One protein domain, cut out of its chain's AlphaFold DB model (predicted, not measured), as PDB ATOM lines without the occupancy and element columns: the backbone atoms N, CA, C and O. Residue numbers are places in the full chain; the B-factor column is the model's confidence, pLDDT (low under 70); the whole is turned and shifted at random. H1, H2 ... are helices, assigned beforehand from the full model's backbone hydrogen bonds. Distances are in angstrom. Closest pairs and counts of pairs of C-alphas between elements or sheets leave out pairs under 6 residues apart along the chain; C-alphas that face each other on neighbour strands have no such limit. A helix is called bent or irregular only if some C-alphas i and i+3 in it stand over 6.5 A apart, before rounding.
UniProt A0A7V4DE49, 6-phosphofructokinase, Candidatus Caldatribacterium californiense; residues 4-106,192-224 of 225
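Overview. This is residues 4 to 106 and 192 to 224 of the 225 residues of the protein "6-phosphofructokinase" of Candidatus Caldatribacterium californiense (UniProt A0A7V4DE49). One long helix, H1, runs through the middle of an elongated body; H4 crosses it, while H7 packs on its residues 18 to 22 and H6 on its last residues, 25 to 29. H3 packs on H4 toward one end of the body, with H2 nearby and the loop of residues 58 to 75 reaching out there; H5 and H6 make the other end. The printed part has 136 residues with seven named helices, H1 to H7 in chain order, and no named strand: the class is all helix. It is compact, with a radius of gyration of the C-alphas of 16.3 A, and spans 55 by 30 by 29 A.

Arrangement. Start at H1, residues 13 to 29. H2, residues 41 to 46, is near it. Look next at H3, residues 50 to 57: it is close to H1 but not clearly touching, the C-alphas of Val 13 and Ile 53 being closest at 7.2 A. H4, residues 76 to 90, touches H1 with its residues 79 to 84 alone, at a steep tilt of 61 degrees, the same way; the closest C-alphas, of Cys 17 and Ile 84, are 6.2 A apart. H3 touches H4 at a steep tilt of 69.6 degrees, only just short of about perpendicular, with the C-alphas of Leu 57 and Leu 79 closest at 6.0 A. After the cut, H5, residues 193 to 197, and H6, residues 199 to 209, touch only at the corner, and only just, with 3 pairs of C-alphas within 8 A; the closest are Leu 196 and Val 202, 5.8 A. H1 touches H6 with residues 25 to 29 alone, opposite ways at a steep tilt of 67 degrees; the C-alphas of Ala 29 and Met 205 are closest at 5.2 A. H7, residues 213 to 223, touches H6 about perpendicular, at 88 degrees, with the C-alphas of Ala 206 and Val 213 closest at 5.4 A. H1 touches H7 with residues 18 to 22 alone; the C-alphas of Asp 18 and Phe 220 are closest at 6.7 A. H3 and H7 are apart. Every O i to N i+4 pair is within hydrogen-bond range in H3, H4, H5 and H6; the counts are 12 of 13 in H1, 5 of 7 in H7 and 0 of 2 in H2, where 3 of 3 O i to N i+3 pairs are within range.

Along the chain. Find C-alpha 13 at (-7.757, 4.907, 47.993); from there H1 runs 24.2 A to C-alpha 29. H2 covers 10.0 A and H3 10.6 A. H4 runs 21.5 A from C-alpha 76 at (-12.334, 2.842, 39.899). H5 is 6.5 A long and H6 15.1 A. H7 runs 15.6 A to C-alpha 223 at (-0.445, 17.003, 49.032) and is irregular: C-alphas 219 and 222 are 7.2 A apart.

Size, cuts and confidence. The two C-alphas farthest apart, of Pro 65 and Glu 200, are 54.8 A apart. Residues 107 to 191 are not printed, with 32.6 A between C-alphas 106 and 192. The links H1 to H2 and H3 to H4 are long. Mean pLDDT of the printed part is 92.1; look for low values at residues 66 to 67, which are under 70.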
ATOM      1  N   GLU A   4       1.847   7.427  37.301       95.75
ATOM      2  CA  GLU A   4       3.228   7.907  37.382       95.75
ATOM      3  C   GLU A   4       3.428   8.998  38.439       95.75
ATOM      4  O   GLU A   4       4.511   9.071  39.015       95.75
ATOM      5  N   GLU A   5       2.385   9.772  38.780       94.44
ATOM      6  CA  GLU A   5       2.404  10.733  39.904       94.44
ATOM      7  C   GLU A   5       2.750  10.047  41.239       94.44
ATOM      8  O   GLU A   5       3.199  10.694  42.185       94.44
ATOM      9  N   PHE A   6       2.551   8.731  41.323       94.12
ATOM     10  CA  PHE A   6       2.810   7.936  42.514       94.12
ATOM     11  C   PHE A   6       4.142   7.176  42.459       94.12
ATOM     12  O   PHE A   6       4.459   6.490  43.418       94.12
ATOM     13  N   GLY A   7       4.945   7.260  41.393       91.81
ATOM     14  CA  GLY A   7       6.198   6.494  41.297       91.81
ATOM     15  C   GLY A   7       5.995   4.998  41.587       91.81
ATOM     16  O   GLY A   7       4.981   4.425  41.192       91.81
ATOM     17  N   ASP A   8       6.914   4.360  42.312       88.88
ATOM     18  CA  ASP A   8       6.811   2.932  42.672       88.88
ATOM     19  C   ASP A   8       6.020   2.660  43.958       88.88
ATOM     20  O   ASP A   8       5.796   1.499  44.314       88.88
ATOM     21  N   ARG A   9       5.560   3.703  44.663       89.94
ATOM     22  CA  ARG A   9       4.825   3.498  45.913       89.94
ATOM     23  C   ARG A   9       3.445   2.911  45.648       89.94
ATOM     24  O   ARG A   9       2.734   3.282  44.712       89.94
ATOM     25  N   LYS A  10       3.048   2.022  46.554       90.81
ATOM     26  CA  LYS A  10       1.644   1.694  46.746       90.81
ATOM     27  C   LYS A  10       0.954   2.849  47.460       90.81
ATOM     28  O   LYS A  10       1.546   3.482  48.334       90.81
ATOM     29  N   VAL A  11      -0.274   3.132  47.056       92.06
ATOM     30  CA  VAL A  11      -1.093   4.215  47.607       92.06
ATOM     31  C   VAL A  11      -2.396   3.657  48.149       92.06
ATOM     32  O   VAL A  11      -2.812   2.555  47.779       92.06
ATOM     33  N   ARG A  12      -3.021   4.412  49.040       93.19
ATOM     34  CA  ARG A  12      -4.364   4.125  49.543       93.19
ATOM     35  C   ARG A  12      -5.397   4.759  48.628       93.19
ATOM     36  O   ARG A  12      -5.096   5.717  47.906       93.19
ATOM     37  N   VAL A  13      -6.626   4.261  48.685       94.81
ATOM     38  CA  VAL A  13      -7.757   4.907  47.993       94.81
ATOM     39  C   VAL A  13      -7.904   6.348  48.481       94.81
ATOM     40  O   VAL A  13      -8.164   7.261  47.691       94.81
ATOM     41  N   GLU A  14      -7.636   6.561  49.770       93.50
ATOM     42  CA  GLU A  14      -7.662   7.871  50.405       93.50
ATOM     43  C   GLU A  14      -6.735   8.900  49.758       93.50
ATOM     44  O   GLU A  14      -7.153  10.041  49.577       93.50
ATOM     45  N   ASP A  15      -5.523   8.504  49.362       94.44
ATOM     46  CA  ASP A  15      -4.519   9.433  48.832       94.44
ATOM     47  C   ASP A  15      -4.975  10.017  47.477       94.44
ATOM     48  O   ASP A  15      -4.754  11.188  47.166       94.44
ATOM     49  N   VAL A  16      -5.663   9.207  46.661       96.75
ATOM     50  CA  VAL A  16      -6.266   9.653  45.393       96.75
ATOM     51  C   VAL A  16      -7.502  10.513  45.655       96.75
ATOM     52  O   VAL A  16      -7.715  11.520  44.975       96.75
ATOM     53  N   CYS A  17      -8.312  10.140  46.648       97.31
ATOM     54  CA  CYS A  17      -9.486  10.914  47.037       97.31
ATOM     55  C   CYS A  17      -9.099  12.296  47.567       97.31
ATOM     56  O   CYS A  17      -9.750  13.265  47.193       97.31
ATOM     57  N   ASP A  18      -8.022  12.414  48.347       97.56
ATOM     58  CA  ASP A  18      -7.540  13.691  48.882       97.56
ATOM     59  C   ASP A  18      -7.167  14.671  47.764       97.56
ATOM     60  O   ASP A  18      -7.531  15.844  47.829       97.56
ATOM     61  N   ILE A  19      -6.536  14.188  46.690       97.69
ATOM     62  CA  ILE A  19      -6.231  14.994  45.499       97.69
ATOM     63  C   ILE A  19      -7.508  15.566  44.867       97.69
ATOM     64  O   ILE A  19      -7.574  16.758  44.553       97.69
ATOM     65  N   ILE A  20      -8.505  14.709  44.626       98.12
ATOM     66  CA  ILE A  20      -9.761  15.098  43.965       98.12
ATOM     67  C   ILE A  20     -10.552  16.042  44.870       98.12
ATOM     68  O   ILE A  20     -11.051  17.077  44.434       98.12
ATOM     69  N   GLU A  21     -10.640  15.700  46.146       97.31
ATOM     70  CA  GLU A  21     -11.379  16.433  47.158       97.31
ATOM     71  C   GLU A  21     -10.785  17.822  47.409       97.31
ATOM     72  O   GLU A  21     -11.527  18.805  47.424       97.31
ATOM     73  N   ALA A  22      -9.460  17.941  47.522       97.62
ATOM     74  CA  ALA A  22      -8.795  19.231  47.659       97.62
ATOM     75  C   ALA A  22      -9.040  20.121  46.430       97.62
ATOM     76  O   ALA A  22      -9.321  21.312  46.574       97.62
ATOM     77  N   ALA A  23      -9.027  19.545  45.222       97.69
ATOM     78  CA  ALA A  23      -9.382  20.259  43.997       97.69
ATOM     79  C   ALA A  23     -10.844  20.744  44.002       97.69
ATOM     80  O   ALA A  23     -11.112  21.895  43.648       97.69
ATOM     81  N   MET A  24     -11.788  19.902  44.442       97.44
ATOM     82  CA  MET A  24     -13.201  20.275  44.601       97.44
ATOM     83  C   MET A  24     -13.365  21.423  45.603       97.44
ATOM     84  O   MET A  24     -14.054  22.402  45.316       97.44
ATOM     85  N   ILE A  25     -12.709  21.334  46.764       97.12
ATOM     86  CA  ILE A  25     -12.771  22.352  47.820       97.12
ATOM     87  C   ILE A  25     -12.171  23.676  47.337       97.12
ATOM     88  O   ILE A  25     -12.817  24.716  47.482       97.12
ATOM     89  N   LYS A  26     -10.985  23.648  46.714       97.25
ATOM     90  CA  LYS A  26     -10.344  24.832  46.121       97.25
ATOM     91  C   LYS A  26     -11.268  25.500  45.109       97.25
ATOM     92  O   LYS A  26     -11.486  26.707  45.157       97.25
ATOM     93  N   ARG A  27     -11.872  24.717  44.214       96.38
ATOM     94  CA  ARG A  27     -12.785  25.237  43.189       96.38
ATOM     95  C   ARG A  27     -14.044  25.862  43.796       96.38
ATOM     96  O   ARG A  27     -14.449  26.943  43.368       96.38
ATOM     97  N   LYS A  28     -14.584  25.253  44.853       95.50
ATOM     98  CA  LYS A  28     -15.713  25.795  45.617       95.50
ATOM     99  C   LYS A  28     -15.363  27.099  46.331       95.50
ATOM    100  O   LYS A  28     -16.163  28.031  46.305       95.50
ATOM    101  N   ALA A  29     -14.170  27.192  46.917       96.19
ATOM    102  CA  ALA A  29     -13.653  28.423  47.518       96.19
ATOM    103  C   ALA A  29     -13.483  29.556  46.486       96.19
ATOM    104  O   ALA A  29     -13.651  30.723  46.826       96.19
ATOM    105  N   LEU A  30     -13.236  29.210  45.217       95.38
ATOM    106  CA  LEU A  30     -13.222  30.131  44.071       95.38
ATOM    107  C   LEU A  30     -14.626  30.430  43.499       95.38
ATOM    108  O   LEU A  30     -14.745  31.031  42.434       95.38
ATOM    109  N   GLY A  31     -15.698  30.004  44.175       95.69
ATOM    110  CA  GLY A  31     -17.079  30.293  43.785       95.69
ATOM    111  C   GLY A  31     -17.652  29.384  42.694       95.69
ATOM    112  O   GLY A  31     -18.696  29.709  42.131       95.69
ATOM    113  N   ARG A  32     -17.008  28.250  42.383       95.00
ATOM    114  CA  ARG A  32     -17.500  27.270  41.400       95.00
ATOM    115  C   ARG A  32     -17.719  25.897  42.025       95.00
ATOM    116  O   ARG A  32     -16.789  25.310  42.558       95.00
ATOM    117  N   ASP A  33     -18.930  25.362  41.896       92.50
ATOM    118  CA  ASP A  33     -19.328  24.071  42.498       92.50
ATOM    119  C   ASP A  33     -19.429  22.923  41.468       92.50
ATOM    120  O   ASP A  33     -20.004  21.875  41.741       92.50
ATOM    121  N   ASP A  34     -18.886  23.127  40.264       95.12
ATOM    122  CA  ASP A  34     -18.839  22.151  39.167       95.12
ATOM    123  C   ASP A  34     -17.396  21.731  38.859       95.12
ATOM    124  O   ASP A  34     -16.462  22.467  39.168       95.12
ATOM    125  N   GLY A  35     -17.182  20.587  38.209       95.38
ATOM    126  CA  GLY A  35     -15.850  20.190  37.750       95.38
ATOM    127  C   GLY A  35     -15.807  18.806  37.114       95.38
ATOM    128  O   GLY A  35     -16.789  18.068  37.131       95.38
ATOM    129  N   ILE A  36     -14.648  18.462  36.550       96.81
ATOM    130  CA  ILE A  36     -14.363  17.141  35.982       96.81
ATOM    131  C   ILE A  36     -12.997  16.690  36.494       96.81
ATOM    132  O   ILE A  36     -12.021  17.435  36.400       96.81
ATOM    133  N   ALA A  37     -12.929  15.463  37.006       97.25
ATOM    134  CA  ALA A  37     -11.680  14.783  37.320       97.25
ATOM    135  C   ALA A  37     -11.459  13.651  36.312       97.25
ATOM    136  O   ALA A  37     -12.332  12.809  36.122       97.25
ATOM    137  N   ILE A  38     -10.285  13.631  35.677       96.88
ATOM    138  CA  ILE A  38      -9.860  12.535  34.799       96.88
ATOM    139  C   ILE A  38      -8.833  11.703  35.560       96.88
ATOM    140  O   ILE A  38      -7.796  12.220  35.996       96.88
ATOM    141  N   VAL A  39      -9.124  10.416  35.720       96.81
ATOM    142  CA  VAL A  39      -8.278   9.452  36.429       96.81
ATOM    143  C   VAL A  39      -7.960   8.315  35.470       96.81
ATOM    144  O   VAL A  39      -8.869   7.709  34.911       96.81
ATOM    145  N   ALA A  40      -6.675   8.050  35.247       95.12
ATOM    146  CA  ALA A  40      -6.253   6.936  34.407       95.12
ATOM    147  C   ALA A  40      -6.532   5.597  35.109       95.12
ATOM    148  O   ALA A  40      -6.244   5.455  36.298       95.12
ATOM    149  N   GLU A  41      -7.016   4.595  34.369       91.62
ATOM    150  CA  GLU A  41      -7.328   3.256  34.903       91.62
ATOM    151  C   GLU A  41      -6.138   2.617  35.641       91.62
ATOM    152  O   GLU A  41      -6.305   1.979  36.678       91.62
ATOM    153  N   GLY A  42      -4.912   2.883  35.171       91.06
ATOM    154  CA  GLY A  42      -3.679   2.379  35.774       91.06
ATOM    155  C   GLY A  42      -3.446   2.831  37.221       91.06
ATOM    156  O   GLY A  42      -2.653   2.205  37.922       91.06
ATOM    157  N   VAL A  43      -4.152   3.863  37.705       94.50
ATOM    158  CA  VAL A  43      -4.134   4.259  39.124       94.50
ATOM    159  C   VAL A  43      -4.622   3.116  40.018       94.50
ATOM    160  O   VAL A  43      -4.053   2.912  41.088       94.50
ATOM    161  N   ALA A  44      -5.579   2.298  39.565       91.44
ATOM    162  CA  ALA A  44      -6.062   1.148  40.334       91.44
ATOM    163  C   ALA A  44      -4.945   0.135  40.652       91.44
ATOM    164  O   ALA A  44      -4.935  -0.479  41.716       91.44
ATOM    165  N   LEU A  45      -3.944   0.011  39.772       88.88
ATOM    166  CA  LEU A  45      -2.793  -0.879  39.966       88.88
ATOM    167  C   LEU A  45      -1.819  -0.369  41.047       88.88
ATOM    168  O   LEU A  45      -0.989  -1.134  41.554       88.88
ATOM    169  N   LYS A  46      -1.909   0.916  41.413       91.94
ATOM    170  CA  LYS A  46      -1.117   1.521  42.490       91.94
ATOM    171  C   LYS A  46      -1.716   1.270  43.866       91.94
ATOM    172  O   LYS A  46      -0.993   1.439  44.844       91.94
ATOM    173  N   PHE A  47      -2.958   0.801  43.972       90.81
ATOM    174  CA  PHE A  47      -3.509   0.458  45.276       90.81
ATOM    175  C   PHE A  47      -2.781  -0.739  45.897       90.81
ATOM    176  O   PHE A  47      -2.417  -1.709  45.214       90.81
ATOM    177  N   GLY A  48      -2.460  -0.601  47.184       82.06
ATOM    178  CA  GLY A  48      -1.722  -1.601  47.959       82.06
ATOM    179  C   GLY A  48      -2.600  -2.463  48.855       82.06
ATOM    180  O   GLY A  48      -2.260  -3.619  49.088       82.06
ATOM    181  N   ASP A  49      -3.714  -1.910  49.329       84.75
ATOM    182  CA  ASP A  49      -4.592  -2.543  50.306       84.75
ATOM    183  C   ASP A  49      -5.887  -3.005  49.628       84.75
ATOM    184  O   ASP A  49      -6.747  -2.209  49.257       84.75
ATOM    185  N   VAL A  50      -6.008  -4.315  49.418       84.44
ATOM    186  CA  VAL A  50      -7.199  -4.903  48.793       84.44
ATOM    187  C   VAL A  50      -8.386  -4.888  49.749       84.44
ATOM    188  O   VAL A  50      -9.517  -4.698  49.307       84.44
ATOM    189  N   GLU A  51      -8.144  -5.051  51.048       85.31
ATOM    190  CA  GLU A  51      -9.204  -5.067  52.055       85.31
ATOM    191  C   GLU A  51      -9.852  -3.685  52.183       85.31
ATOM    192  O   GLU A  51     -11.068  -3.590  52.360       85.31
ATOM    193  N   GLU A  52      -9.068  -2.608  52.047       87.25
ATOM    194  CA  GLU A  52      -9.577  -1.236  51.914       87.25
ATOM    195  C   GLU A  52     -10.550  -1.128  50.728       87.25
ATOM    196  O   GLU A  52     -11.683  -0.670  50.893       87.25
ATOM    197  N   ILE A  53     -10.141  -1.593  49.543       85.69
ATOM    198  CA  ILE A  53     -10.950  -1.506  48.320       85.69
ATOM    199  C   ILE A  53     -12.249  -2.313  48.460       85.69
ATOM    200  O   ILE A  53     -13.328  -1.799  48.159       85.69
ATOM    201  N   GLU A  54     -12.167  -3.561  48.928       87.50
ATOM    202  CA  GLU A  54     -13.334  -4.434  49.115       87.50
ATOM    203  C   GLU A  54     -14.318  -3.853  50.138       87.50
ATOM    204  O   GLU A  54     -15.531  -3.905  49.928       87.50
ATOM    205  N   ARG A  55     -13.810  -3.229  51.210       88.88
ATOM    206  CA  ARG A  55     -14.625  -2.548  52.225       88.88
ATOM    207  C   ARG A  55     -15.378  -1.354  51.648       88.88
ATOM    208  O   ARG A  55     -16.563  -1.207  51.933       88.88
ATOM    209  N   ILE A  56     -14.718  -0.520  50.842       86.88
ATOM    210  CA  ILE A  56     -15.349   0.664  50.230       86.88
ATOM    211  C   ILE A  56     -16.377   0.251  49.166       86.88
ATOM    212  O   ILE A  56     -17.431   0.877  49.041       86.88
ATOM    213  N   LEU A  57     -16.098  -0.806  48.400       88.00
ATOM    214  CA  LEU A  57     -17.026  -1.314  47.386       88.00
ATOM    215  C   LEU A  57     -18.151  -2.182  47.968       88.00
ATOM    216  O   LEU A  57     -19.146  -2.414  47.281       88.00
ATOM    217  N   GLY A  58     -17.992  -2.698  49.188       85.62
ATOM    218  CA  GLY A  58     -18.928  -3.640  49.806       85.62
ATOM    219  C   GLY A  58     -19.009  -4.996  49.092       85.62
ATOM    220  O   GLY A  58     -19.994  -5.715  49.251       85.62
ATOM    221  N   LYS A  59     -18.007  -5.343  48.274       85.06
ATOM    222  CA  LYS A  59     -17.937  -6.587  47.489       85.06
ATOM    223  C   LYS A  59     -16.486  -7.029  47.322       85.06
ATOM    224  O   LYS A  59     -15.590  -6.189  47.271       85.06
ATOM    225  N   SER A  60     -16.272  -8.338  47.200       83.19
ATOM    226  CA  SER A  60     -14.950  -8.882  46.900       83.19
ATOM    227  C   SER A  60     -14.529  -8.578  45.462       83.19
ATOM    228  O   SER A  60     -15.362  -8.504  44.553       83.19
ATOM    229  N   ILE A  61     -13.225  -8.408  45.248       82.62
ATOM    230  CA  ILE A  61     -12.661  -8.183  43.913       82.62
ATOM    231  C   ILE A  61     -12.345  -9.544  43.278       82.62
ATOM    232  O   ILE A  61     -11.827 -10.437  43.961       82.62
ATOM    233  N   PRO A  62     -12.614  -9.727  41.971       80.38
ATOM    234  CA  PRO A  62     -12.245 -10.944  41.265       80.38
ATOM    235  C   PRO A  62     -10.762 -11.283  41.430       80.38
ATOM    236  O   PRO A  62      -9.882 -10.423  41.338       80.38
ATOM    237  N   ARG A  63     -10.484 -12.567  41.654       81.94
ATOM    238  CA  ARG A  63      -9.128 -13.114  41.688       81.94
ATOM    239  C   ARG A  63      -8.865 -13.902  40.412       81.94
ATOM    240  O   ARG A  63      -9.773 -14.503  39.841       81.94
ATOM    241  N   ASP A  64      -7.631 -13.871  39.937       80.06
ATOM    242  CA  ASP A  64      -7.182 -14.719  38.845       80.06
ATOM    243  C   ASP A  64      -7.054 -16.194  39.298       80.06
ATOM    244  O   ASP A  64      -7.184 -16.495  40.490       80.06
ATOM    245  N   PRO A  65      -6.807 -17.141  38.372       77.56
ATOM    246  CA  PRO A  65      -6.645 -18.557  38.713       77.56
ATOM    247  C   PRO A  65      -5.503 -18.868  39.693       77.56
ATOM    248  O   PRO A  65      -5.462 -19.966  40.243       77.56
ATOM    249  N   HIS A  66      -4.581 -17.930  39.915       69.25
ATOM    250  CA  HIS A  66      -3.465 -18.049  40.852       69.25
ATOM    251  C   HIS A  66      -3.767 -17.397  42.213       69.25
ATOM    252  O   HIS A  66      -2.924 -17.420  43.107       69.25
ATOM    253  N   GLY A  67      -4.972 -16.847  42.397       65.88
ATOM    254  CA  GLY A  67      -5.411 -16.202  43.630       65.88
ATOM    255  C   GLY A  67      -5.015 -14.728  43.746       65.88
ATOM    256  O   GLY A  67      -5.278 -14.128  44.789       65.88
ATOM    257  N   HIS A  68      -4.427 -14.125  42.706       74.62
ATOM    258  CA  HIS A  68      -4.083 -12.705  42.701       74.62
ATOM    259  C   HIS A  68      -5.283 -11.841  42.339       74.62
ATOM    260  O   HIS A  68      -6.080 -12.164  41.464       74.62
ATOM    261  N   VAL A  69      -5.393 -10.696  42.998       77.75
ATOM    262  CA  VAL A  69      -6.506  -9.767  42.814       77.75
ATOM    263  C   VAL A  69      -6.381  -9.057  41.471       77.75
ATOM    264  O   VAL A  69      -5.338  -8.486  41.142       77.75
ATOM    265  N   ARG A  70      -7.468  -9.055  40.699       80.75
ATOM    266  CA  ARG A  70      -7.544  -8.365  39.412       80.75
ATOM    267  C   ARG A  70      -7.836  -6.889  39.624       80.75
ATOM    268  O   ARG A  70      -8.937  -6.412  39.376       80.75
ATOM    269  N   LEU A  71      -6.814  -6.147  40.045       77.94
ATOM    270  CA  LEU A  71      -6.908  -4.695  40.236       77.94
ATOM    271  C   LEU A  71      -7.332  -3.944  38.958       77.94
ATOM    272  O   LEU A  71      -7.916  -2.872  39.049       77.94
ATOM    273  N   ALA A  72      -7.093  -4.519  37.775       73.19
ATOM    274  CA  ALA A  72      -7.550  -3.973  36.496       73.19
ATOM    275  C   ALA A  72      -9.081  -4.023  36.301       73.19
ATOM    276  O   ALA A  72      -9.607  -3.296  35.468       73.19
ATOM    277  N   GLU A  73      -9.797  -4.870  37.049       77.62
ATOM    278  CA  GLU A  73     -11.264  -4.988  36.999       77.62
ATOM    279  C   GLU A  73     -11.949  -4.162  38.104       77.62
ATOM    280  O   GLU A  73     -13.168  -4.221  38.269       77.62
ATOM    281  N   VAL A  74     -11.182  -3.390  38.883       84.88
ATOM    282  CA  VAL A  74     -11.733  -2.526  39.931       84.88
ATOM    283  C   VAL A  74     -12.565  -1.418  39.283       84.88
ATOM    284  O   VAL A  74     -12.032  -0.684  38.447       84.88
ATOM    285  N   PRO A  75     -13.838  -1.231  39.685       90.06
ATOM    286  CA  PRO A  75     -14.663  -0.129  39.201       90.06
ATOM    287  C   PRO A  75     -14.180   1.183  39.837       90.06
ATOM    288  O   PRO A  75     -14.756   1.685  40.802       90.06
ATOM    289  N   LEU A  76     -13.076   1.724  39.314       93.12
ATOM    290  CA  LEU A  76     -12.334   2.842  39.899       93.12
ATOM    291  C   LEU A  76     -13.217   4.075  40.116       93.12
ATOM    292  O   LEU A  76     -13.136   4.713  41.163       93.12
ATOM    293  N   GLY A  77     -14.092   4.390  39.157       94.44
ATOM    294  CA  GLY A  77     -15.042   5.489  39.301       94.44
ATOM    295  C   GLY A  77     -15.978   5.300  40.499       94.44
ATOM    296  O   GLY A  77     -16.122   6.216  41.307       94.44
ATOM    297  N   GLU A  78     -16.581   4.116  40.639       94.12
ATOM    298  CA  GLU A  78     -17.481   3.773  41.752       94.12
ATOM    299  C   GLU A  78     -16.748   3.834  43.097       94.12
ATOM    300  O   GLU A  78     -17.236   4.459  44.037       94.12
ATOM    301  N   LEU A  79     -15.541   3.264  43.156       94.94
ATOM    302  CA  LEU A  79     -14.681   3.267  44.338       94.94
ATOM    303  C   LEU A  79     -14.426   4.692  44.853       94.94
ATOM    304  O   LEU A  79     -14.708   5.001  46.012       94.94
ATOM    305  N   LEU A  80     -13.926   5.571  43.979       97.25
ATOM    306  CA  LEU A  80     -13.603   6.954  44.336       97.25
ATOM    307  C   LEU A  80     -14.865   7.756  44.674       97.25
ATOM    308  O   LEU A  80     -14.869   8.544  45.619       97.25
ATOM    309  N   LYS A  81     -15.958   7.544  43.932       97.12
ATOM    310  CA  LYS A  81     -17.247   8.185  44.204       97.12
ATOM    311  C   LYS A  81     -17.763   7.837  45.597       97.12
ATOM    312  O   LYS A  81     -18.178   8.751  46.311       97.12
ATOM    313  N   ASN A  82     -17.772   6.558  45.965       95.81
ATOM    314  CA  ASN A  82     -18.298   6.103  47.251       95.81
ATOM    315  C   ASN A  82     -17.500   6.716  48.402       95.81
ATOM    316  O   ASN A  82     -18.089   7.286  49.321       95.81
ATOM    317  N   GLU A  83     -16.172   6.685  48.304       96.50
ATOM    318  CA  GLU A  83     -15.300   7.218  49.347       96.50
ATOM    319  C   GLU A  83     -15.419   8.743  49.490       96.50
ATOM    320  O   GLU A  83     -15.609   9.251  50.596       96.50
ATOM    321  N   ILE A  84     -15.401   9.499  48.386       97.25
ATOM    322  CA  ILE A  84     -15.574  10.961  48.439       97.25
ATOM    323  C   ILE A  84     -16.973  11.323  48.959       97.25
ATOM    324  O   ILE A  84     -17.105  12.229  49.782       97.25
ATOM    325  N   THR A  85     -18.020  10.608  48.537       96.81
ATOM    326  CA  THR A  85     -19.393  10.858  49.011       96.81
ATOM    327  C   THR A  85     -19.494  10.654  50.521       96.81
ATOM    328  O   THR A  85     -19.929  11.573  51.216       96.81
ATOM    329  N   ARG A  86     -18.989   9.525  51.039       96.00
ATOM    330  CA  ARG A  86     -18.934   9.229  52.480       96.00
ATOM    331  C   ARG A  86     -18.268  10.361  53.265       96.00
ATOM    332  O   ARG A  86     -18.828  10.859  54.237       96.00
ATOM    333  N   ARG A  87     -17.102  10.829  52.809       95.31
ATOM    334  CA  ARG A  87     -16.338  11.911  53.465       95.31
ATOM    335  C   ARG A  87     -17.086  13.243  53.505       95.31
ATOM    336  O   ARG A  87     -16.957  14.006  54.460       95.31
ATOM    337  N   PHE A  88     -17.831  13.579  52.452       95.06
ATOM    338  CA  PHE A  88     -18.664  14.785  52.447       95.06
ATOM    339  C   PHE A  88     -19.872  14.639  53.380       95.06
ATOM    340  O   PHE A  88     -20.160  15.579  54.125       95.06
ATOM    341  N   GLU A  89     -20.514  13.470  53.406       95.69
ATOM    342  CA  GLU A  89     -21.645  13.175  54.294       95.69
ATOM    343  C   GLU A  89     -21.257  13.235  55.774       95.69
ATOM    344  O   GLU A  89     -21.983  13.836  56.566       95.69
ATOM    345  N   GLU A  90     -20.077  12.725  56.141       95.56
ATOM    346  CA  GLU A  90     -19.514  12.835  57.499       95.56
ATOM    347  C   GLU A  90     -19.348  14.285  57.962       95.56
ATOM    348  O   GLU A  90     -19.428  14.584  59.152       95.56
ATOM    349  N   ARG A  91     -19.171  15.210  57.016       94.88
ATOM    350  CA  ARG A  91     -19.099  16.656  57.270       94.88
ATOM    351  C   ARG A  91     -20.436  17.361  57.060       94.88
ATOM    352  O   ARG A  91     -20.470  18.585  56.943       94.88
ATOM    353  N   GLY A  92     -21.538  16.618  56.978       94.38
ATOM    354  CA  GLY A  92     -22.886  17.157  56.804       94.38
ATOM    355  C   GLY A  92     -23.125  17.823  55.447       94.38
ATOM    356  O   GLY A  92     -24.042  18.634  55.314       94.38
ATOM    357  N   LYS A  93     -22.304  17.522  54.434       92.19
ATOM    358  CA  LYS A  93     -22.435  18.066  53.080       92.19
ATOM    359  C   LYS A  93     -22.891  16.987  52.112       92.19
ATOM    360  O   LYS A  93     -22.365  15.884  52.092       92.19
ATOM    361  N   LYS A  94     -23.850  17.338  51.258       91.38
ATOM    362  CA  LYS A  94     -24.261  16.501  50.130       91.38
ATOM    363  C   LYS A  94     -23.563  16.976  48.867       91.38
ATOM    364  O   LYS A  94     -23.447  18.179  48.640       91.38
ATOM    365  N   ILE A  95     -23.134  16.026  48.050       94.00
ATOM    366  CA  ILE A  95     -22.522  16.269  46.745       94.00
ATOM    367  C   ILE A  95     -23.113  15.313  45.716       94.00
ATOM    368  O   ILE A  95     -23.640  14.259  46.062       94.00
ATOM    369  N   THR A  96     -23.022  15.686  44.443       95.50
ATOM    370  CA  THR A  96     -23.408  14.817  43.330       95.50
ATOM    371  C   THR A  96     -22.167  14.478  42.523       95.50
ATOM    372  O   THR A  96     -21.523  15.371  41.982       95.50
ATOM    373  N   ILE A  97     -21.845  13.188  42.435       97.00
ATOM    374  CA  ILE A  97     -20.768  12.674  41.585       97.00
ATOM    375  C   ILE A  97     -21.379  11.707  40.571       97.00
ATOM    376  O   ILE A  97     -22.052  10.731  40.932       97.00
ATOM    377  N   VAL A  98     -21.113  11.972  39.295       96.94
ATOM    378  CA  VAL A  98     -21.429  11.079  38.180       96.94
ATOM    379  C   VAL A  98     -20.118  10.524  37.647       96.94
ATOM    380  O   VAL A  98     -19.183  11.273  37.383       96.94
ATOM    381  N   THR A  99     -20.052   9.205  37.518       96.56
ATOM    382  CA  THR A  99     -18.879   8.489  37.021       96.56
ATOM    383  C   THR A  99     -19.162   7.991  35.612       96.56
ATOM    384  O   THR A  99     -20.286   7.602  35.291       96.56
ATOM    385  N   LYS A 100     -18.141   8.017  34.758       94.44
ATOM    386  CA  LYS A 100     -18.217   7.499  33.397       94.44
ATOM    387  C   LYS A 100     -16.861   6.923  33.024       94.44
ATOM    388  O   LYS A 100     -15.885   7.662  32.935       94.44
ATOM    389  N   ASP A 101     -16.839   5.623  32.775       91.88
ATOM    390  CA  ASP A 101     -15.683   4.967  32.181       91.88
ATOM    391  C   ASP A 101     -15.729   5.182  30.668       91.88
ATOM    392  O   ASP A 101     -16.784   5.036  30.039       91.88
ATOM    393  N   VAL A 102     -14.592   5.588  30.107       90.75
ATOM    394  CA  VAL A 102     -14.429   5.885  28.684       90.75
ATOM    395  C   VAL A 102     -13.265   5.048  28.170       90.75
ATOM    396  O   VAL A 102     -12.112   5.319  28.494       90.75
ATOM    397  N   GLY A 103     -13.561   4.020  27.376       87.38
ATOM    398  CA  GLY A 103     -12.528   3.118  26.867       87.38
ATOM    399  C   GLY A 103     -12.954   2.388  25.605       87.38
ATOM    400  O   GLY A 103     -12.396   2.633  24.537       87.38
ATOM    401  N   TYR A 104     -13.955   1.512  25.707       84.50
ATOM    402  CA  TYR A 104     -14.412   0.688  24.581       84.50
ATOM    403  C   TYR A 104     -14.881   1.549  23.400       84.50
ATOM    404  O   TYR A 104     -14.456   1.355  22.265       84.50
ATOM    405  N   GLU A 105     -15.667   2.577  23.699       88.62
ATOM    406  CA  GLU A 105     -16.145   3.589  22.760       88.62
ATOM    407  C   GLU A 105     -15.019   4.318  22.014       88.62
ATOM    408  O   GLU A 105     -15.195   4.650  20.846       88.62
ATOM    409  N   LEU A 106     -13.857   4.528  22.644       87.88
ATOM    410  CA  LEU A 106     -12.704   5.147  21.982       87.88
ATOM    411  C   LEU A 106     -11.910   4.138  21.148       87.88
ATOM    412  O   LEU A 106     -11.405   4.491  20.088       87.88
ATOM    413  N   GLU A 192      -2.056  23.739  45.702       96.00
ATOM    414  CA  GLU A 192      -0.669  24.159  45.547       96.00
ATOM    415  C   GLU A 192      -0.169  24.770  46.855       96.00
ATOM    416  O   GLU A 192      -0.953  25.156  47.731       96.00
ATOM    417  N   LYS A 193       1.151  24.847  47.005       94.31
ATOM    418  CA  LYS A 193       1.771  25.348  48.231       94.31
ATOM    419  C   LYS A 193       1.361  26.795  48.516       94.31
ATOM    420  O   LYS A 193       1.032  27.127  49.652       94.31
ATOM    421  N   GLU A 194       1.286  27.618  47.476       94.88
ATOM    422  CA  GLU A 194       0.899  29.027  47.549       94.88
ATOM    423  C   GLU A 194      -0.541  29.205  48.057       94.88
ATOM    424  O   GLU A 194      -0.857  30.218  48.682       94.88
ATOM    425  N   ASP A 195      -1.419  28.214  47.841       95.56
ATOM    426  CA  ASP A 195      -2.777  28.252  48.389       95.56
ATOM    427  C   ASP A 195      -2.764  28.139  49.918       95.56
ATOM    428  O   ASP A 195      -3.594  28.761  50.579       95.56
ATOM    429  N   LEU A 196      -1.844  27.340  50.476       94.38
ATOM    430  CA  LEU A 196      -1.695  27.143  51.922       94.38
ATOM    431  C   LEU A 196      -0.932  28.283  52.605       94.38
ATOM    432  O   LEU A 196      -1.093  28.496  53.805       94.38
ATOM    433  N   GLU A 197      -0.134  29.031  51.847       94.56
ATOM    434  CA  GLU A 197       0.582  30.216  52.326       94.56
ATOM    435  C   GLU A 197      -0.324  31.454  52.438       94.56
ATOM    436  O   GLU A 197       0.060  32.430  53.082       94.56
ATOM    437  N   ASN A 198      -1.536  31.422  51.866       96.44
ATOM    438  CA  ASN A 198      -2.532  32.491  51.962       96.44
ATOM    439  C   ASN A 198      -3.582  32.192  53.057       96.44
ATOM    440  O   ASN A 198      -4.524  31.430  52.807       96.44
ATOM    441  N   PRO A 199      -3.516  32.831  54.245       96.19
ATOM    442  CA  PRO A 199      -4.411  32.510  55.359       96.19
ATOM    443  C   PRO A 199      -5.895  32.759  55.059       96.19
ATOM    444  O   PRO A 199      -6.754  32.005  55.520       96.19
ATOM    445  N   GLU A 200      -6.211  33.793  54.274       96.94
ATOM    446  CA  GLU A 200      -7.593  34.104  53.894       96.94
ATOM    447  C   GLU A 200      -8.163  33.024  52.973       96.94
ATOM    448  O   GLU A 200      -9.305  32.580  53.142       96.94
ATOM    449  N   PHE A 201      -7.357  32.553  52.019       97.19
ATOM    450  CA  PHE A 201      -7.786  31.510  51.098       97.19
ATOM    451  C   PHE A 201      -7.907  30.151  51.789       97.19
ATOM    452  O   PHE A 201      -8.901  29.453  51.578       97.19
ATOM    453  N   VAL A 202      -6.988  29.813  52.700       97.38
ATOM    454  CA  VAL A 202      -7.108  28.621  53.555       97.38
ATOM    455  C   VAL A 202      -8.391  28.663  54.382       97.38
ATOM    456  O   VAL A 202      -9.115  27.670  54.428       97.38
ATOM    457  N   ALA A 203      -8.731  29.805  54.986       97.50
ATOM    458  CA  ALA A 203      -9.985  29.953  55.725       97.50
ATOM    459  C   ALA A 203     -11.219  29.751  54.823       97.50
ATOM    460  O   ALA A 203     -12.185  29.093  55.224       97.50
ATOM    461  N   SER A 204     -11.179  30.261  53.586       97.69
ATOM    462  CA  SER A 204     -12.231  30.041  52.583       97.69
ATOM    463  C   SER A 204     -12.369  28.559  52.213       97.69
ATOM    464  O   SER A 204     -13.480  28.020  52.214       97.69
ATOM    465  N   MET A 205     -11.251  27.865  51.981       97.56
ATOM    466  CA  MET A 205     -11.225  26.429  51.688       97.56
ATOM    467  C   MET A 205     -11.718  25.587  52.871       97.56
ATOM    468  O   MET A 205     -12.569  24.717  52.685       97.56
ATOM    469  N   ALA A 206     -11.283  25.879  54.097       97.31
ATOM    470  CA  ALA A 206     -11.740  25.188  55.303       97.31
ATOM    471  C   ALA A 206     -13.264  25.332  55.489       97.31
ATOM    472  O   ALA A 206     -13.987  24.342  55.655       97.31
ATOM    473  N   LYS A 207     -13.801  26.547  55.305       96.62
ATOM    474  CA  LYS A 207     -15.252  26.797  55.283       96.62
ATOM    475  C   LYS A 207     -15.951  26.020  54.158       96.62
ATOM    476  O   LYS A 207     -16.996  25.394  54.377       96.62
ATOM    477  N   ALA A 208     -15.371  25.999  52.957       95.50
ATOM    478  CA  ALA A 208     -15.872  25.221  51.823       95.50
ATOM    479  C   ALA A 208     -15.831  23.701  52.077       95.50
ATOM    480  O   ALA A 208     -16.694  22.992  51.555       95.50
ATOM    481  N   ALA A 209     -14.960  23.216  52.964       95.19
ATOM    482  CA  ALA A 209     -14.899  21.831  53.435       95.19
ATOM    483  C   ALA A 209     -15.820  21.531  54.636       95.19
ATOM    484  O   ALA A 209     -16.111  20.371  54.893       95.19
ATOM    485  N   ASN A 210     -16.362  22.552  55.316       96.06
ATOM    486  CA  ASN A 210     -17.019  22.427  56.634       96.06
ATOM    487  C   ASN A 210     -16.066  21.877  57.708       96.06
ATOM    488  O   ASN A 210     -16.399  20.948  58.440       96.06
ATOM    489  N   MET A 211     -14.854  22.424  57.743       95.75
ATOM    490  CA  MET A 211     -13.792  22.076  58.682       95.75
ATOM    491  C   MET A 211     -13.194  23.363  59.257       95.75
ATOM    492  O   MET A 211     -13.310  24.430  58.650       95.75
ATOM    493  N   ASP A 212     -12.543  23.272  60.412       96.62
ATOM    494  CA  ASP A 212     -11.645  24.327  60.876       96.62
ATOM    495  C   ASP A 212     -10.317  24.305  60.086       96.62
ATOM    496  O   ASP A 212     -10.001  23.347  59.372       96.62
ATOM    497  N   VAL A 213      -9.550  25.392  60.190       96.88
ATOM    498  CA  VAL A 213      -8.295  25.582  59.444       96.88
ATOM    499  C   VAL A 213      -7.231  24.552  59.828       96.88
ATOM    500  O   VAL A 213      -6.506  24.075  58.955       96.88
ATOM    501  N   GLU A 214      -7.138  24.178  61.105       96.38
ATOM    502  CA  GLU A 214      -6.145  23.211  61.580       96.38
ATOM    503  C   GLU A 214      -6.436  21.824  60.999       96.38
ATOM    504  O   GLU A 214      -5.559  21.197  60.400       96.38
ATOM    505  N   SER A 215      -7.691  21.384  61.082       95.81
ATOM    506  CA  SER A 215      -8.158  20.123  60.507       95.81
ATOM    507  C   SER A 215      -7.979  20.078  58.987       95.81
ATOM    508  O   SER A 215      -7.594  19.038  58.449       95.81
ATOM    509  N   PHE A 216      -8.239  21.186  58.282       96.44
ATOM    510  CA  PHE A 216      -8.039  21.277  56.833       96.44
ATOM    511  C   PHE A 216      -6.560  21.104  56.462       96.44
ATOM    512  O   PHE A 216      -6.221  20.235  55.655       96.44
ATOM    513  N   THR A 217      -5.674  21.877  57.093       94.94
ATOM    514  CA  THR A 217      -4.232  21.833  56.823       94.94
ATOM    515  C   THR A 217      -3.633  20.483  57.202       94.94
ATOM    516  O   THR A 217      -2.850  19.924  56.437       94.94
ATOM    517  N   LYS A 218      -4.049  19.897  58.330       95.12
ATOM    518  CA  LYS A 218      -3.615  18.557  58.743       95.12
ATOM    519  C   LYS A 218      -4.001  17.489  57.720       95.12
ATOM    520  O   LYS A 218      -3.227  16.567  57.482       95.12
ATOM    521  N   ARG A 219      -5.194  17.599  57.130       94.31
ATOM    522  CA  ARG A 219      -5.699  16.621  56.164       94.31
ATOM    523  C   ARG A 219      -5.022  16.752  54.804       94.31
ATOM    524  O   ARG A 219      -4.530  15.759  54.287       94.31
ATOM    525  N   PHE A 220      -4.966  17.955  54.238       96.38
ATOM    526  CA  PHE A 220      -4.543  18.150  52.844       96.38
ATOM    527  C   PHE A 220      -3.121  18.690  52.676       96.38
ATOM    528  O   PHE A 220      -2.606  18.681  51.562       96.38
ATOM    529  N   GLY A 221      -2.456  19.120  53.751       93.94
ATOM    530  CA  GLY A 221      -1.111  19.704  53.683       93.94
ATOM    531  C   GLY A 221      -0.070  18.768  53.068       93.94
ATOM    532  O   GLY A 221       0.813  19.218  52.341       93.94
ATOM    533  N   HIS A 222      -0.226  17.458  53.267       93.94
ATOM    534  CA  HIS A 222       0.665  16.443  52.705       93.94
ATOM    535  C   HIS A 222       0.664  16.399  51.164       93.94
ATOM    536  O   HIS A 222       1.589  15.845  50.577       93.94
ATOM    537  N   LEU A 223      -0.351  16.968  50.498       93.25
ATOM    538  CA  LEU A 223      -0.445  17.003  49.032       93.25
ATOM    539  C   LEU A 223       0.544  17.986  48.388       93.25
ATOM    540  O   LEU A 223       0.788  17.894  47.188       93.25
ATOM    541  N   VAL A 224       1.063  18.934  49.172       89.25
ATOM    542  CA  VAL A 224       1.934  20.032  48.717       89.25
ATOM    543  C   VAL A 224       3.210  20.155  49.558       89.25
ATOM    544  O   VAL A 224       3.893  21.179  49.497       89.25
TER     545      VAL A 224